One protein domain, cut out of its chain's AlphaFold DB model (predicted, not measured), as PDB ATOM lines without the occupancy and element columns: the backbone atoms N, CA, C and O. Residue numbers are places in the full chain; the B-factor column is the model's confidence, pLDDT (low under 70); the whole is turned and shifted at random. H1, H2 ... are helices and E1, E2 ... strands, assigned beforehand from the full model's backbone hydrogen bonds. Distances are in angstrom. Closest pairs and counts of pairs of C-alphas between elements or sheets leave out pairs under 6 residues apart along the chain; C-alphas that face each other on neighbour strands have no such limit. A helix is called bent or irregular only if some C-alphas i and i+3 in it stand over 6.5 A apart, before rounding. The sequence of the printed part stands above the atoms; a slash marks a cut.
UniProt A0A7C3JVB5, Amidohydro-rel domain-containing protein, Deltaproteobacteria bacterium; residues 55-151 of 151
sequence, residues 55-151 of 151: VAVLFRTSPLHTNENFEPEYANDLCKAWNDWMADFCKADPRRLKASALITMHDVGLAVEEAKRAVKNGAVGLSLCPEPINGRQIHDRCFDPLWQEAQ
ATOM      1  N   VAL A  55     308.125 138.624 244.908       98.19
ATOM      2  CA  VAL A  55     307.647 139.644 245.855       98.19
ATOM      3  C   VAL A  55     306.884 140.741 245.113       98.19
ATOM      4  O   VAL A  55     307.294 141.167 244.035       98.19
ATOM      5  N   ALA A  56     305.799 141.232 245.711       97.81
ATOM      6  CA  ALA A  56     305.040 142.383 245.241       97.81
ATOM      7  C   ALA A  56     304.908 143.433 246.353       97.81
ATOM      8  O   ALA A  56     304.470 143.122 247.463       97.81
ATOM      9  N   VAL A  57     305.249 144.685 246.032       97.88
ATOM     10  CA  VAL A  57     304.905 145.850 246.856       97.88
ATOM     11  C   VAL A  57     303.598 146.427 246.325       97.88
ATOM     12  O   VAL A  57     303.507 146.828 245.167       97.88
ATOM     13  N   LEU A  58     302.576 146.418 247.169       96.94
ATOM     14  CA  LEU A  58     301.206 146.750 246.822       96.94
ATOM     15  C   LEU A  58     300.934 148.227 247.113       96.94
ATOM     16  O   LEU A  58     301.171 148.719 248.219       96.94
ATOM     17  N   PHE A  59     300.412 148.913 246.100       94.75
ATOM     18  CA  PHE A  59     300.012 150.314 246.140       94.75
ATOM     19  C   PHE A  59     298.501 150.417 245.962       94.75
ATOM     20  O   PHE A  59     297.862 149.551 245.368       94.75
ATOM     21  N   ARG A  60     297.922 151.514 246.443       89.00
ATOM     22  CA  ARG A  60     296.538 151.864 246.114       89.00
ATOM     23  C   ARG A  60     296.399 152.267 244.650       89.00
ATOM     24  O   ARG A  60     297.309 152.858 244.072       89.00
ATOM     25  N   THR A  61     295.192 152.098 244.126       83.62
ATOM     26  CA  THR A  61     294.817 152.617 242.804       83.62
ATOM     27  C   THR A  61     294.151 153.993 242.880       83.62
ATOM     28  O   THR A  61     294.361 154.820 242.001       83.62
ATOM     29  N   SER A  62     293.344 154.259 243.916       76.75
ATOM     30  CA  SER A  62     292.505 155.468 244.005       76.75
ATOM     31  C   SER A  62     292.976 156.444 245.091       76.75
ATOM     32  O   SER A  62     293.338 155.997 246.188       76.75
ATOM     33  N   PRO A  63     292.932 157.768 244.845       69.88
ATOM     34  CA  PRO A  63     293.469 158.778 245.747       69.88
ATOM     35  C   PRO A  63     292.503 159.162 246.896       69.88
ATOM     36  O   PRO A  63     292.207 160.326 247.125       69.88
ATOM     37  N   LEU A  64     292.038 158.181 247.677       76.06
ATOM     38  CA  LEU A  64     291.096 158.333 248.806       76.06
ATOM     39  C   LEU A  64     291.365 159.494 249.796       76.06
ATOM     40  O   LEU A  64     290.410 160.000 250.363       76.06
ATOM     41  N   HIS A  65     292.618 159.905 250.029       78.94
ATOM     42  CA  HIS A  65     292.998 160.861 251.092       78.94
ATOM     43  C   HIS A  65     293.540 162.201 250.562       78.94
ATOM     44  O   HIS A  65     294.045 163.003 251.340       78.94
ATOM     45  N   THR A  66     293.522 162.425 249.244       81.38
ATOM     46  CA  THR A  66     294.303 163.502 248.601       81.38
ATOM     47  C   THR A  66     293.547 164.821 248.448       81.38
ATOM     48  O   THR A  66     294.051 165.735 247.805       81.38
ATOM     49  N   ASN A  67     292.319 164.924 248.958       88.75
ATOM     50  CA  ASN A  67     291.588 166.186 248.909       88.75
ATOM     51  C   ASN A  67     292.176 167.140 249.948       88.75
ATOM     52  O   ASN A  67     292.049 166.871 251.136       88.75
ATOM     53  N   GLU A  68     292.754 168.249 249.488       88.62
ATOM     54  CA  GLU A  68     293.376 169.281 250.330       88.62
ATOM     55  C   GLU A  68     292.440 169.897 251.376       88.62
ATOM     56  O   GLU A  68     292.900 170.444 252.371       88.62
ATOM     57  N   ASN A  69     291.125 169.821 251.150       91.31
ATOM     58  CA  ASN A  69     290.117 170.421 252.021       91.31
ATOM     59  C   ASN A  69     289.642 169.464 253.123       91.31
ATOM     60  O   ASN A  69     288.633 169.734 253.775       91.31
ATOM     61  N   PHE A  70     290.286 168.309 253.292       94.81
ATOM     62  CA  PHE A  70     289.957 167.409 254.386       94.81
ATOM     63  C   PHE A  70     290.529 167.908 255.708       94.81
ATOM     64  O   PHE A  70     291.667 168.363 255.787       94.81
ATOM     65  N   GLU A  71     289.744 167.730 256.771       95.88
ATOM     66  CA  GLU A  71     290.263 167.856 258.129       95.88
ATOM     67  C   GLU A  71     291.402 166.837 258.333       95.88
ATOM     68  O   GLU A  71     291.275 165.687 257.879       95.88
ATOM     69  N   PRO A  72     292.511 167.212 258.998       96.00
ATOM     70  CA  PRO A  72     293.689 166.354 259.103       96.00
ATOM     71  C   PRO A  72     293.401 164.964 259.675       96.00
ATOM     72  O   PRO A  72     293.882 163.961 259.141       96.00
ATOM     73  N   GLU A  73     292.573 164.885 260.715       97.50
ATOM     74  CA  GLU A  73     292.176 163.635 261.359       97.50
ATOM     75  C   GLU A  73     291.362 162.751 260.414       97.50
ATOM     76  O   GLU A  73     291.587 161.543 260.359       97.50
ATOM     77  N   TYR A  74     290.473 163.344 259.613       97.06
ATOM     78  CA  TYR A  74     289.684 162.605 258.630       97.06
ATOM     79  C   TYR A  74     290.572 162.021 257.526       97.06
ATOM     80  O   TYR A  74     290.473 160.834 257.207       97.06
ATOM     81  N   ALA A  75     291.498 162.818 256.981       96.12
ATOM     82  CA  ALA A  75     292.471 162.326 256.008       96.12
ATOM     83  C   ALA A  75     293.353 161.207 256.596       96.12
ATOM     84  O   ALA A  75     293.663 160.230 255.907       96.12
ATOM     85  N   ASN A  76     293.726 161.320 257.875       97.19
ATOM     86  CA  ASN A  76     294.501 160.303 258.578       97.19
ATOM     87  C   ASN A  76     293.705 159.009 258.815       97.19
ATOM     88  O   ASN A  76     294.232 157.918 258.612       97.19
ATOM     89  N   ASP A  77     292.427 159.096 259.183       97.62
ATOM     90  CA  ASP A  77     291.578 157.919 259.390       97.62
ATOM     91  C   ASP A  77     291.333 157.140 258.089       97.62
ATOM     92  O   ASP A  77     291.325 155.906 258.101       97.62
ATOM     93  N   LEU A  78     291.249 157.826 256.943       96.88
ATOM     94  CA  LEU A  78     291.234 157.171 255.629       96.88
ATOM     95  C   LEU A  78     292.548 156.426 255.336       96.88
ATOM     96  O   LEU A  78     292.522 155.329 254.774       96.88
ATOM     97  N   CYS A  79     293.694 156.996 255.727       97.12
ATOM     98  CA  CYS A  79     294.990 156.320 255.615       97.12
ATOM     99  C   CYS A  79     295.046 155.078 256.509       97.12
ATOM    100  O   CYS A  79     295.394 154.001 256.030       97.12
ATOM    101  N   LYS A  80     294.617 155.201 257.769       97.75
ATOM    102  CA  LYS A  80     294.563 154.095 258.734       97.75
ATOM    103  C   LYS A  80     293.697 152.945 258.248       97.75
ATOM    104  O   LYS A  80     294.154 151.807 258.269       97.75
ATOM    105  N   ALA A  81     292.493 153.237 257.755       97.31
ATOM    106  CA  ALA A  81     291.582 152.221 257.239       97.31
ATOM    107  C   ALA A  81     292.197 151.436 256.067       97.31
ATOM    108  O   ALA A  81     292.114 150.209 256.025       97.31
ATOM    109  N   TRP A  82     292.863 152.132 255.139       96.31
ATOM    110  CA  TRP A  82     293.596 151.482 254.053       96.31
ATOM    111  C   TRP A  82     294.767 150.642 254.568       96.31
ATOM    112  O   TRP A  82     294.950 149.509 254.130       96.31
ATOM    113  N   ASN A  83     295.555 151.180 255.498       97.81
ATOM    114  CA  ASN A  83     296.729 150.504 256.045       97.81
ATOM    115  C   ASN A  83     296.355 149.253 256.844       97.81
ATOM    116  O   ASN A  83     297.054 148.247 256.745       97.81
ATOM    117  N   ASP A  84     295.246 149.288 257.583       98.06
ATOM    118  CA  ASP A  84     294.712 148.134 258.308       98.06
ATOM    119  C   ASP A  84     294.269 147.042 257.334       98.06
ATOM    120  O   ASP A  84     294.692 145.890 257.456       98.06
ATOM    121  N   TRP A  85     293.504 147.417 256.305       96.81
ATOM    122  CA  TRP A  85     293.101 146.485 255.256       96.81
ATOM    123  C   TRP A  85     294.309 145.891 254.518       96.81
ATOM    124  O   TRP A  85     294.354 144.686 254.284       96.81
ATOM    125  N   MET A  86     295.322 146.700 254.199       96.94
ATOM    126  CA  MET A  86     296.545 146.237 253.540       96.94
ATOM    127  C   MET A  86     297.380 145.309 254.421       96.94
ATOM    128  O   MET A  86     297.936 144.326 253.919       96.94
ATOM    129  N   ALA A  87     297.472 145.598 255.720       97.69
ATOM    130  CA  ALA A  87     298.137 144.724 256.675       97.69
ATOM    131  C   ALA A  87     297.439 143.359 256.723       97.69
ATOM    132  O   ALA A  87     298.110 142.330 256.661       97.69
ATOM    133  N   ASP A  88     296.102 143.337 256.748       98.06
ATOM    134  CA  ASP A  88     295.312 142.107 256.672       98.06
ATOM    135  C   ASP A  88     295.479 141.381 255.331       98.06
ATOM    136  O   ASP A  88     295.689 140.166 255.310       98.06
ATOM    137  N   PHE A  89     295.469 142.111 254.214       97.81
ATOM    138  CA  PHE A  89     295.667 141.560 252.874       97.81
ATOM    139  C   PHE A  89     297.009 140.822 252.769       97.81
ATOM    140  O   PHE A  89     297.061 139.693 252.277       97.81
ATOM    141  N   CYS A  90     298.084 141.413 253.306       98.25
ATOM    142  CA  CYS A  90     299.429 140.839 253.266       98.25
ATOM    143  C   CYS A  90     299.608 139.604 254.167       98.25
ATOM    144  O   CYS A  90     300.562 138.852 253.961       98.25
ATOM    145  N   LYS A  91     298.703 139.331 255.124       97.69
ATOM    146  CA  LYS A  91     298.802 138.148 256.009       97.69
ATOM    147  C   LYS A  91     298.766 136.815 255.258       97.69
ATOM    148  O   LYS A  91     299.239 135.827 255.812       97.69
ATOM    149  N   ALA A  92     298.241 136.771 254.029       98.00
ATOM    150  CA  ALA A  92     298.213 135.546 253.225       98.00
ATOM    151  C   ALA A  92     299.617 134.992 252.917       98.00
ATOM    152  O   ALA A  92     299.826 133.787 253.018       98.00
ATOM    153  N   ASP A  93     300.583 135.858 252.596       98.31
ATOM    154  CA  ASP A  93     302.011 135.515 252.600       98.31
ATOM    155  C   ASP A  93     302.841 136.792 252.820       98.31
ATOM    156  O   ASP A  93     303.216 137.457 251.851       98.31
ATOM    157  N   PRO A  94     303.182 137.148 254.072       97.50
ATOM    158  CA  PRO A  94     303.879 138.398 254.382       97.50
ATOM    159  C   PRO A  94     305.333 138.421 253.896       97.50
ATOM    160  O   PRO A  94     306.014 139.442 254.026       97.50
ATOM    161  N   ARG A  95     305.862 137.310 253.364       97.94
ATOM    162  CA  ARG A  95     307.184 137.293 252.720       97.94
ATOM    163  C   ARG A  95     307.087 137.790 251.282       97.94
ATOM    164  O   ARG A  95     307.991 138.492 250.843       97.94
ATOM    165  N   ARG A  96     305.995 137.451 250.590       98.44
ATOM    166  CA  ARG A  96     305.762 137.777 249.175       98.44
ATOM    167  C   ARG A  96     304.930 139.038 248.982       98.44
ATOM    168  O   ARG A  96     305.197 139.799 248.061       98.44
ATOM    169  N   LEU A  97     303.945 139.280 249.841       98.62
ATOM    170  CA  LEU A  97     303.082 140.456 249.795       98.62
ATOM    171  C   LEU A  97     303.590 141.505 250.778       98.62
ATOM    172  O   LEU A  97     303.689 141.248 251.980       98.62
ATOM    173  N   LYS A  98     303.910 142.688 250.261       98.25
ATOM    174  CA  LYS A  98     304.362 143.840 251.038       98.25
ATOM    175  C   LYS A  98     303.455 145.031 250.772       98.25
ATOM    176  O   LYS A  98     303.032 145.238 249.641       98.25
ATOM    177  N   ALA A  99     303.187 145.839 251.791       97.62
ATOM    178  CA  ALA A  99     302.378 147.044 251.646       97.62
ATOM    179  C   ALA A  99     303.256 148.295 251.510       97.62
ATOM    180  O   ALA A  99     304.227 148.452 252.256       97.62
ATOM    181  N   SER A 100     302.872 149.198 250.604       97.50
ATOM    182  CA  SER A 100     303.218 150.617 250.713       97.50
ATOM    183  C   SER A 100     302.089 151.331 251.452       97.50
ATOM    184  O   SER A 100     300.957 151.404 250.959       97.50
ATOM    185  N   ALA A 101     302.376 151.799 252.660       96.94
ATOM    186  CA  ALA A 101     301.392 152.396 253.545       96.94
ATOM    187  C   ALA A 101     301.073 153.834 253.155       96.94
ATOM    188  O   ALA A 101     301.921 154.556 252.645       96.94
ATOM    189  N   LEU A 102     299.848 154.264 253.417       97.00
ATOM    190  CA  LEU A 102     299.431 155.635 253.209       97.00
ATOM    191  C   LEU A 102     299.694 156.502 254.418       97.00
ATOM    192  O   LEU A 102     299.441 156.095 255.547       97.00
ATOM    193  N   ILE A 103     300.127 157.721 254.134       96.38
ATOM    194  CA  ILE A 103     300.256 158.803 255.098       96.38
ATOM    195  C   ILE A 103     299.602 160.060 254.528       96.38
ATOM    196  O   ILE A 103     299.518 160.238 253.310       96.38
ATOM    197  N   THR A 104     299.132 160.930 255.414       95.06
ATOM    198  CA  THR A 104     298.526 162.211 255.047       95.06
ATOM    199  C   THR A 104     299.534 163.345 255.195       95.06
ATOM    200  O   THR A 104     300.327 163.338 256.125       95.06
ATOM    201  N   MET A 105     299.484 164.345 254.312       94.56
ATOM    202  CA  MET A 105     300.326 165.549 254.414       94.56
ATOM    203  C   MET A 105     299.607 166.726 255.105       94.56
ATOM    204  O   MET A 105     300.177 167.805 255.225       94.56
ATOM    205  N   HIS A 106     298.361 166.531 255.559       95.50
ATOM    206  CA  HIS A 106     297.551 167.576 256.207       95.50
ATOM    207  C   HIS A 106     298.093 167.977 257.585       95.50
ATOM    208  O   HIS A 106     298.015 169.148 257.953       95.50
ATOM    209  N   ASP A 107     298.676 167.019 258.313       95.75
ATOM    210  CA  ASP A 107     299.367 167.226 259.585       95.75
ATOM    211  C   ASP A 107     300.573 166.277 259.670       95.75
ATOM    212  O   ASP A 107     300.433 165.058 259.540       95.75
ATOM    213  N   VAL A 108     301.771 166.838 259.867       96.75
ATOM    214  CA  VAL A 108     303.018 166.056 259.902       96.75
ATOM    215  C   VAL A 108     303.097 165.130 261.117       96.75
ATOM    216  O   VAL A 108     303.660 164.044 261.014       96.75
ATOM    217  N   GLY A 109     302.526 165.520 262.257       97.88
ATOM    218  CA  GLY A 109     302.515 164.691 263.459       97.88
ATOM    219  C   GLY A 109     301.692 163.427 263.242       97.88
ATOM    220  O   GLY A 109     302.171 162.326 263.512       97.88
ATOM    221  N   LEU A 110     300.494 163.568 262.668       97.88
ATOM    222  CA  LEU A 110     299.658 162.430 262.277       97.88
ATOM    223  C   LEU A 110     300.360 161.537 261.246       97.88
ATOM    224  O   LEU A 110     300.329 160.315 261.381       97.88
ATOM    225  N   ALA A 111     301.036 162.135 260.259       97.12
ATOM    226  CA  ALA A 111     301.800 161.402 259.251       97.12
ATOM    227  C   ALA A 111     302.907 160.535 259.871       97.12
ATOM    228  O   ALA A 111     303.044 159.363 259.522       97.12
ATOM    229  N   VAL A 112     303.677 161.106 260.803       98.44
ATOM    230  CA  VAL A 112     304.771 160.428 261.516       98.44
ATOM    231  C   VAL A 112     304.240 159.269 262.355       98.44
ATOM    232  O   VAL A 112     304.772 158.160 262.292       98.44
ATOM    233  N   GLU A 113     303.182 159.498 263.131       98.56
ATOM    234  CA  GLU A 113     302.615 158.454 263.986       98.56
ATOM    235  C   GLU A 113     302.011 157.308 263.162       98.56
ATOM    236  O   GLU A 113     302.192 156.134 263.502       98.56
ATOM    237  N   GLU A 114     301.365 157.618 262.036       98.19
ATOM    238  CA  GLU A 114     300.848 156.587 261.138       98.19
ATOM    239  C   GLU A 114     301.964 155.839 260.399       98.19
ATOM    240  O   GLU A 114     301.881 154.617 260.264       98.19
ATOM    241  N   ALA A 115     303.043 156.518 259.995       98.12
ATOM    242  CA  ALA A 115     304.218 155.875 259.406       98.12
ATOM    243  C   ALA A 115     304.820 154.830 260.361       98.12
ATOM    244  O   ALA A 115     304.979 153.664 259.986       98.12
ATOM    245  N   LYS A 116     305.053 155.202 261.629       98.38
ATOM    246  CA  LYS A 116     305.536 154.285 262.679       98.38
ATOM    247  C   LYS A 116     304.630 153.072 262.843       98.38
ATOM    248  O   LYS A 116     305.095 151.929 262.909       98.38
ATOM    249  N   ARG A 117     303.317 153.309 262.921       98.44
ATOM    250  CA  ARG A 117     302.318 152.249 263.090       98.44
ATOM    251  C   ARG A 117     302.316 151.295 261.899       98.44
ATOM    252  O   ARG A 117     302.296 150.080 262.091       98.44
ATOM    253  N   ALA A 118     302.372 151.828 260.684       97.81
ATOM    254  CA  ALA A 118     302.360 151.034 259.468       97.81
ATOM    255  C   ALA A 118     303.623 150.174 259.315       97.81
ATOM    256  O   ALA A 118     303.517 148.990 258.990       97.81
ATOM    257  N   VAL A 119     304.803 150.722 259.623       97.06
ATOM    258  CA  VAL A 119     306.066 149.962 259.636       97.06
ATOM    259  C   VAL A 119     306.005 148.832 260.663       97.06
ATOM    260  O   VAL A 119     306.344 147.691 260.348       97.06
ATOM    261  N   LYS A 120     305.482 149.098 261.868       97.62
ATOM    262  CA  LYS A 120     305.252 148.056 262.885       97.62
ATOM    263  C   LYS A 120     304.325 146.938 262.383       97.62
ATOM    264  O   LYS A 120     304.491 145.786 262.782       97.62
ATOM    265  N   ASN A 121     303.389 147.263 261.493       97.25
ATOM    266  CA  ASN A 121     302.480 146.312 260.851       97.25
ATOM    267  C   ASN A 121     303.058 145.660 259.578       97.25
ATOM    268  O   ASN A 121     302.362 144.893 258.915       97.25
ATOM    269  N   GLY A 122     304.328 145.915 259.247       96.94
ATOM    270  CA  GLY A 122     305.044 145.257 258.152       96.94
ATOM    271  C   GLY A 122     305.027 146.001 256.817       96.94
ATOM    272  O   GLY A 122     305.423 145.415 255.805       96.94
ATOM    273  N   ALA A 123     304.590 147.265 256.786       97.62
ATOM    274  CA  ALA A 123     304.769 148.112 255.612       97.62
ATOM    275  C   ALA A 123     306.262 148.327 255.321       97.62
ATOM    276  O   ALA A 123     307.072 148.463 256.236       97.62
ATOM    277  N   VAL A 124     306.617 148.355 254.035       97.81
ATOM    278  CA  VAL A 124     308.011 148.503 253.561       97.81
ATOM    279  C   VAL A 124     308.245 149.803 252.796       97.81
ATOM    280  O   VAL A 124     309.326 150.026 252.261       97.81
ATOM    281  N   GLY A 125     307.215 150.638 252.697       96.69
ATOM    282  CA  GLY A 125     307.247 151.908 251.991       96.69
ATOM    283  C   GLY A 125     306.091 152.796 252.422       96.69
ATOM    284  O   GLY A 125     305.128 152.321 253.031       96.69
ATOM    285  N   LEU A 126     306.211 154.081 252.099       95.69
ATOM    286  CA  LEU A 126     305.199 155.099 252.344       95.69
ATOM    287  C   LEU A 126     304.760 155.702 251.004       95.69
ATOM    288  O   LEU A 126     305.576 155.974 250.125       95.69
ATOM    289  N   SER A 127     303.462 155.925 250.870       94.94
ATOM    290  CA  SER A 127     302.795 156.523 249.723       94.94
ATOM    291  C   SER A 127     302.020 157.749 250.192       94.94
ATOM    292  O   SER A 127     301.276 157.694 251.171       94.94
ATOM    293  N   LEU A 128     302.158 158.848 249.460       92.56
ATOM    294  CA  LEU A 128     301.584 160.144 249.809       92.56
ATOM    295  C   LEU A 128     301.124 160.894 248.561       92.56
ATOM    296  O   LEU A 128     301.495 160.544 247.441       92.56
ATOM    297  N   CYS A 129     300.313 161.923 248.779       88.25
ATOM    298  CA  CYS A 129     299.915 162.904 247.774       88.25
ATOM    299  C   CYS A 129     301.104 163.837 247.474       88.25
ATOM    300  O   CYS A 129     301.528 164.540 248.393       88.25
ATOM    301  N   PRO A 130     301.690 163.831 246.260       86.38
ATOM    302  CA  PRO A 130     302.812 164.714 245.941       86.38
ATOM    303  C   PRO A 130     302.385 166.179 245.772       86.38
ATOM    304  O   PRO A 130     303.238 167.068 245.809       86.38
ATOM    305  N   GLU A 131     301.094 166.437 245.559       89.44
ATOM    306  CA  GLU A 131     300.539 167.780 245.449       89.44
ATOM    307  C   GLU A 131     300.657 168.556 246.772       89.44
ATOM    308  O   GLU A 131     300.605 167.959 247.852       89.44
ATOM    309  N   PRO A 132     300.788 169.894 246.715       90.88
ATOM    310  CA  PRO A 132     300.845 170.710 247.918       90.88
ATOM    311  C   PRO A 132     299.581 170.563 248.762       90.88
ATOM    312  O   PRO A 132     298.474 170.643 248.237       90.88
ATOM    313  N   ILE A 133     299.751 170.449 250.076       91.50
ATOM    314  CA  ILE A 133     298.655 170.481 251.049       91.50
ATOM    315  C   ILE A 133     298.897 171.661 251.984       91.50
ATOM    316  O   ILE A 133     300.026 171.888 252.424       91.50
ATOM    317  N   ASN A 134     297.863 172.463 252.254       89.62
ATOM    318  CA  ASN A 134     297.969 173.682 253.067       89.62
ATOM    319  C   ASN A 134     299.057 174.660 252.571       89.62
ATOM    320  O   ASN A 134     299.732 175.323 253.360       89.62
ATOM    321  N   GLY A 135     299.260 174.726 251.249       92.25
ATOM    322  CA  GLY A 135     300.283 175.561 250.611       92.25
ATOM    323  C   GLY A 135     301.723 175.067 250.792       92.25
ATOM    324  O   GLY A 135     302.656 175.783 250.428       92.25
ATOM    325  N   ARG A 136     301.925 173.862 251.339       92.94
ATOM    326  CA  ARG A 136     303.248 173.294 251.611       92.94
ATOM    327  C   ARG A 136     303.587 172.201 250.618       92.94
ATOM    328  O   ARG A 136     302.817 171.273 250.403       92.94
ATOM    329  N   GLN A 137     304.769 172.321 250.030       94.25
ATOM    330  CA  GLN A 137     305.353 171.294 249.175       94.25
ATOM    331  C   GLN A 137     305.949 170.174 250.032       94.25
ATOM    332  O   GLN A 137     306.362 170.415 251.164       94.25
ATOM    333  N   ILE A 138     306.105 168.975 249.470       93.88
ATOM    334  CA  ILE A 138     306.674 167.817 250.189       93.88
ATOM    335  C   ILE A 138     308.115 168.044 250.696       93.88
ATOM    336  O   ILE A 138     308.563 167.378 251.620       93.88
ATOM    337  N   HIS A 139     308.845 169.000 250.118       93.69
ATOM    338  CA  HIS A 139     310.199 169.375 250.537       93.69
ATOM    339  C   HIS A 139     310.236 170.540 251.546       93.69
ATOM    340  O   HIS A 139     311.318 171.043 251.852       93.69
ATOM    341  N   ASP A 140     309.082 171.022 252.025       96.44
ATOM    342  CA  ASP A 140     309.027 171.986 253.129       96.44
ATOM    343  C   ASP A 140     309.625 171.346 254.393       96.44
ATOM    344  O   ASP A 140     309.346 170.189 254.716       96.44
ATOM    345  N   ARG A 141     310.427 172.123 255.129       96.56
ATOM    346  CA  ARG A 141     311.077 171.688 256.373       96.56
ATOM    347  C   ARG A 141     310.095 171.241 257.447       96.56
ATOM    348  O   ARG A 141     310.481 170.516 258.358       96.56
ATOM    349  N   CYS A 142     308.826 171.647 257.372       95.56
ATOM    350  CA  CYS A 142     307.810 171.124 258.278       95.56
ATOM    351  C   CYS A 142     307.670 169.597 258.192       95.56
ATOM    352  O   CYS A 142     307.250 169.001 259.176       95.56
ATOM    353  N   PHE A 143     308.025 168.977 257.059       96.69
ATOM    354  CA  PHE A 143     307.995 167.527 256.853       96.69
ATOM    355  C   PHE A 143     309.329 166.837 257.182       96.69
ATOM    356  O   PHE A 143     309.390 165.612 257.135       96.69
ATOM    357  N   ASP A 144     310.370 167.572 257.595       97.25
ATOM    358  CA  ASP A 144     311.652 166.985 258.019       97.25
ATOM    359  C   ASP A 144     311.490 165.873 259.079       97.25
ATOM    360  O   ASP A 144     312.156 164.847 258.937       97.25
ATOM    361  N   PRO A 145     310.605 165.989 260.097       97.56
ATOM    362  CA  PRO A 145     310.387 164.903 261.056       97.56
ATOM    363  C   PRO A 145     309.889 163.604 260.411       97.56
ATOM    364  O   PRO A 145     310.284 162.521 260.830       97.56
ATOM    365  N   LEU A 146     309.053 163.700 259.373       96.88
ATOM    366  CA  LEU A 146     308.565 162.541 258.625       96.88
ATOM    367  C   LEU A 146     309.691 161.889 257.819       96.88
ATOM    368  O   LEU A 146     309.806 160.667 257.805       96.88
ATOM    369  N   TRP A 147     310.543 162.690 257.177       95.81
ATOM    370  CA  TRP A 147     311.679 162.171 256.412       95.81
ATOM    371  C   TRP A 147     312.750 161.545 257.300       95.81
ATOM    372  O   TRP A 147     313.344 160.547 256.909       95.81
ATOM    373  N   GLN A 148     312.958 162.091 258.498       96.19
ATOM    374  CA  GLN A 148     313.829 161.494 259.511       96.19
ATOM    375  C   GLN A 148     313.280 160.160 260.018       96.19
ATOM    376  O   GLN A 148     314.049 159.225 260.190       96.19
ATOM    377  N   GLU A 149     311.967 160.059 260.239       94.69
ATOM    378  CA  GLU A 149     311.331 158.805 260.656       94.69
ATOM    379  C   GLU A 149     311.370 157.731 259.556       94.69
ATOM    380  O   GLU A 149     311.440 156.543 259.850       94.69
ATOM    381  N   ALA A 150     311.317 158.133 258.284       92.31
ATOM    382  CA  ALA A 150     311.319 157.213 257.148       92.31
ATOM    383  C   ALA A 150     312.712 156.668 256.765       92.31
ATOM    384  O   ALA A 150     312.789 155.803 255.887       92.31
ATOM    385  N   GLN A 151     313.789 157.195 257.358       88.94
ATOM    386  CA  GLN A 151     315.181 156.843 257.051       88.94
ATOM    387  C   GLN A 151     315.653 155.597 257.810       88.94
ATOM    388  O   GLN A 151     316.349 154.773 257.170       88.94
TER     389      GLN A 151
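This is residues 55 to 151 of the 151 residues of the protein "Amidohydro-rel domain-containing protein" of Deltaproteobacteria bacterium (UniProt A0A7C3JVB5). Three helices, H1, H2 and H3, run side by side in a curved row next to a small, staggered sheet of three parallel strands: H2 is over the strand E2 on one face of the sheet, H1 is on that same face but beside the strands, over none of them, and H3 packs on H2 and stays off the sheet. It is a small two-layer body, with the sheet's opposite face bare of named helices. The 97 printed residues hold three named strands and three named helices in the order E1, H1, E2, H2, E3, H3, with the sheet order E1, E2, E3; the class is mixed, helices and strands. The whole is compact, with a radius of gyration of the C-alphas of 13.0 A, yet elongated, spanning 40 by 26 by 18 A.

Find C-alpha 56 at (305.040, 142.383, 245.241); there strand E1 begins, residues 56 to 58. Helix H1, residues 72 to 90, is the longest at 26.8 A; look for its first C-alpha at (293.689, 166.354, 259.103). Next come strand E2, residues 97 to 102, 16.0 A, and helix H2, residues 108 to 120, 18.4 A. Strand E3 is residues 125 to 127. Helix H3, residues 141 to 149, runs 13.6 A to C-alpha 149 at (311.331, 158.805, 260.656); it is irregular, with C-alphas 142 and 145 7.3 A apart.

Look first at E2, the inner strand, which pairs with E1 over residues 97 to 99 and with E3 over residues 100 to 102. E1 and E2 are parallel at 27 degrees, with N 58 and O 98 2.8 A apart, within hydrogen-bond range. E2 and E3 are parallel at 43 degrees, with N 127 and O 101 2.7 A apart, within that range. E1, H1, E2 and E2, H2, E3 are strand-helix-strand units, two parallel neighbour strands with a helix between, each with a right-handed crossover. H1 is on the sheet at a height of 5.5 A, over none of the strands. H2 is on the same face at a height of 9.5 A, over E2, and runs along it at 6 degrees on the local plane. H1 and H2 touch, the C-alphas of Asn 83 and Ala 118 being closest at 6.6 A, at a shallow tilt of 11 degrees, the same way. H2 and H3 touch, the C-alphas of Val 112 and Leu 146 being closest at 5.2 A, at a shallow tilt of 13 degrees, the same way. H1 and H3 are apart. In H1 and H2 every O i to N i+4 pair is within hydrogen-bond range; in H3, 3 of 5 are.

The two C-alphas farthest apart are those of Ala 92 and Gly 135, 40.2 A. The printed part has no cut. The long links are residues 59 to 71 and 128 to 140. The mean pLDDT of the printed part is 94.7; look at Pro 63 for the one residue under 70.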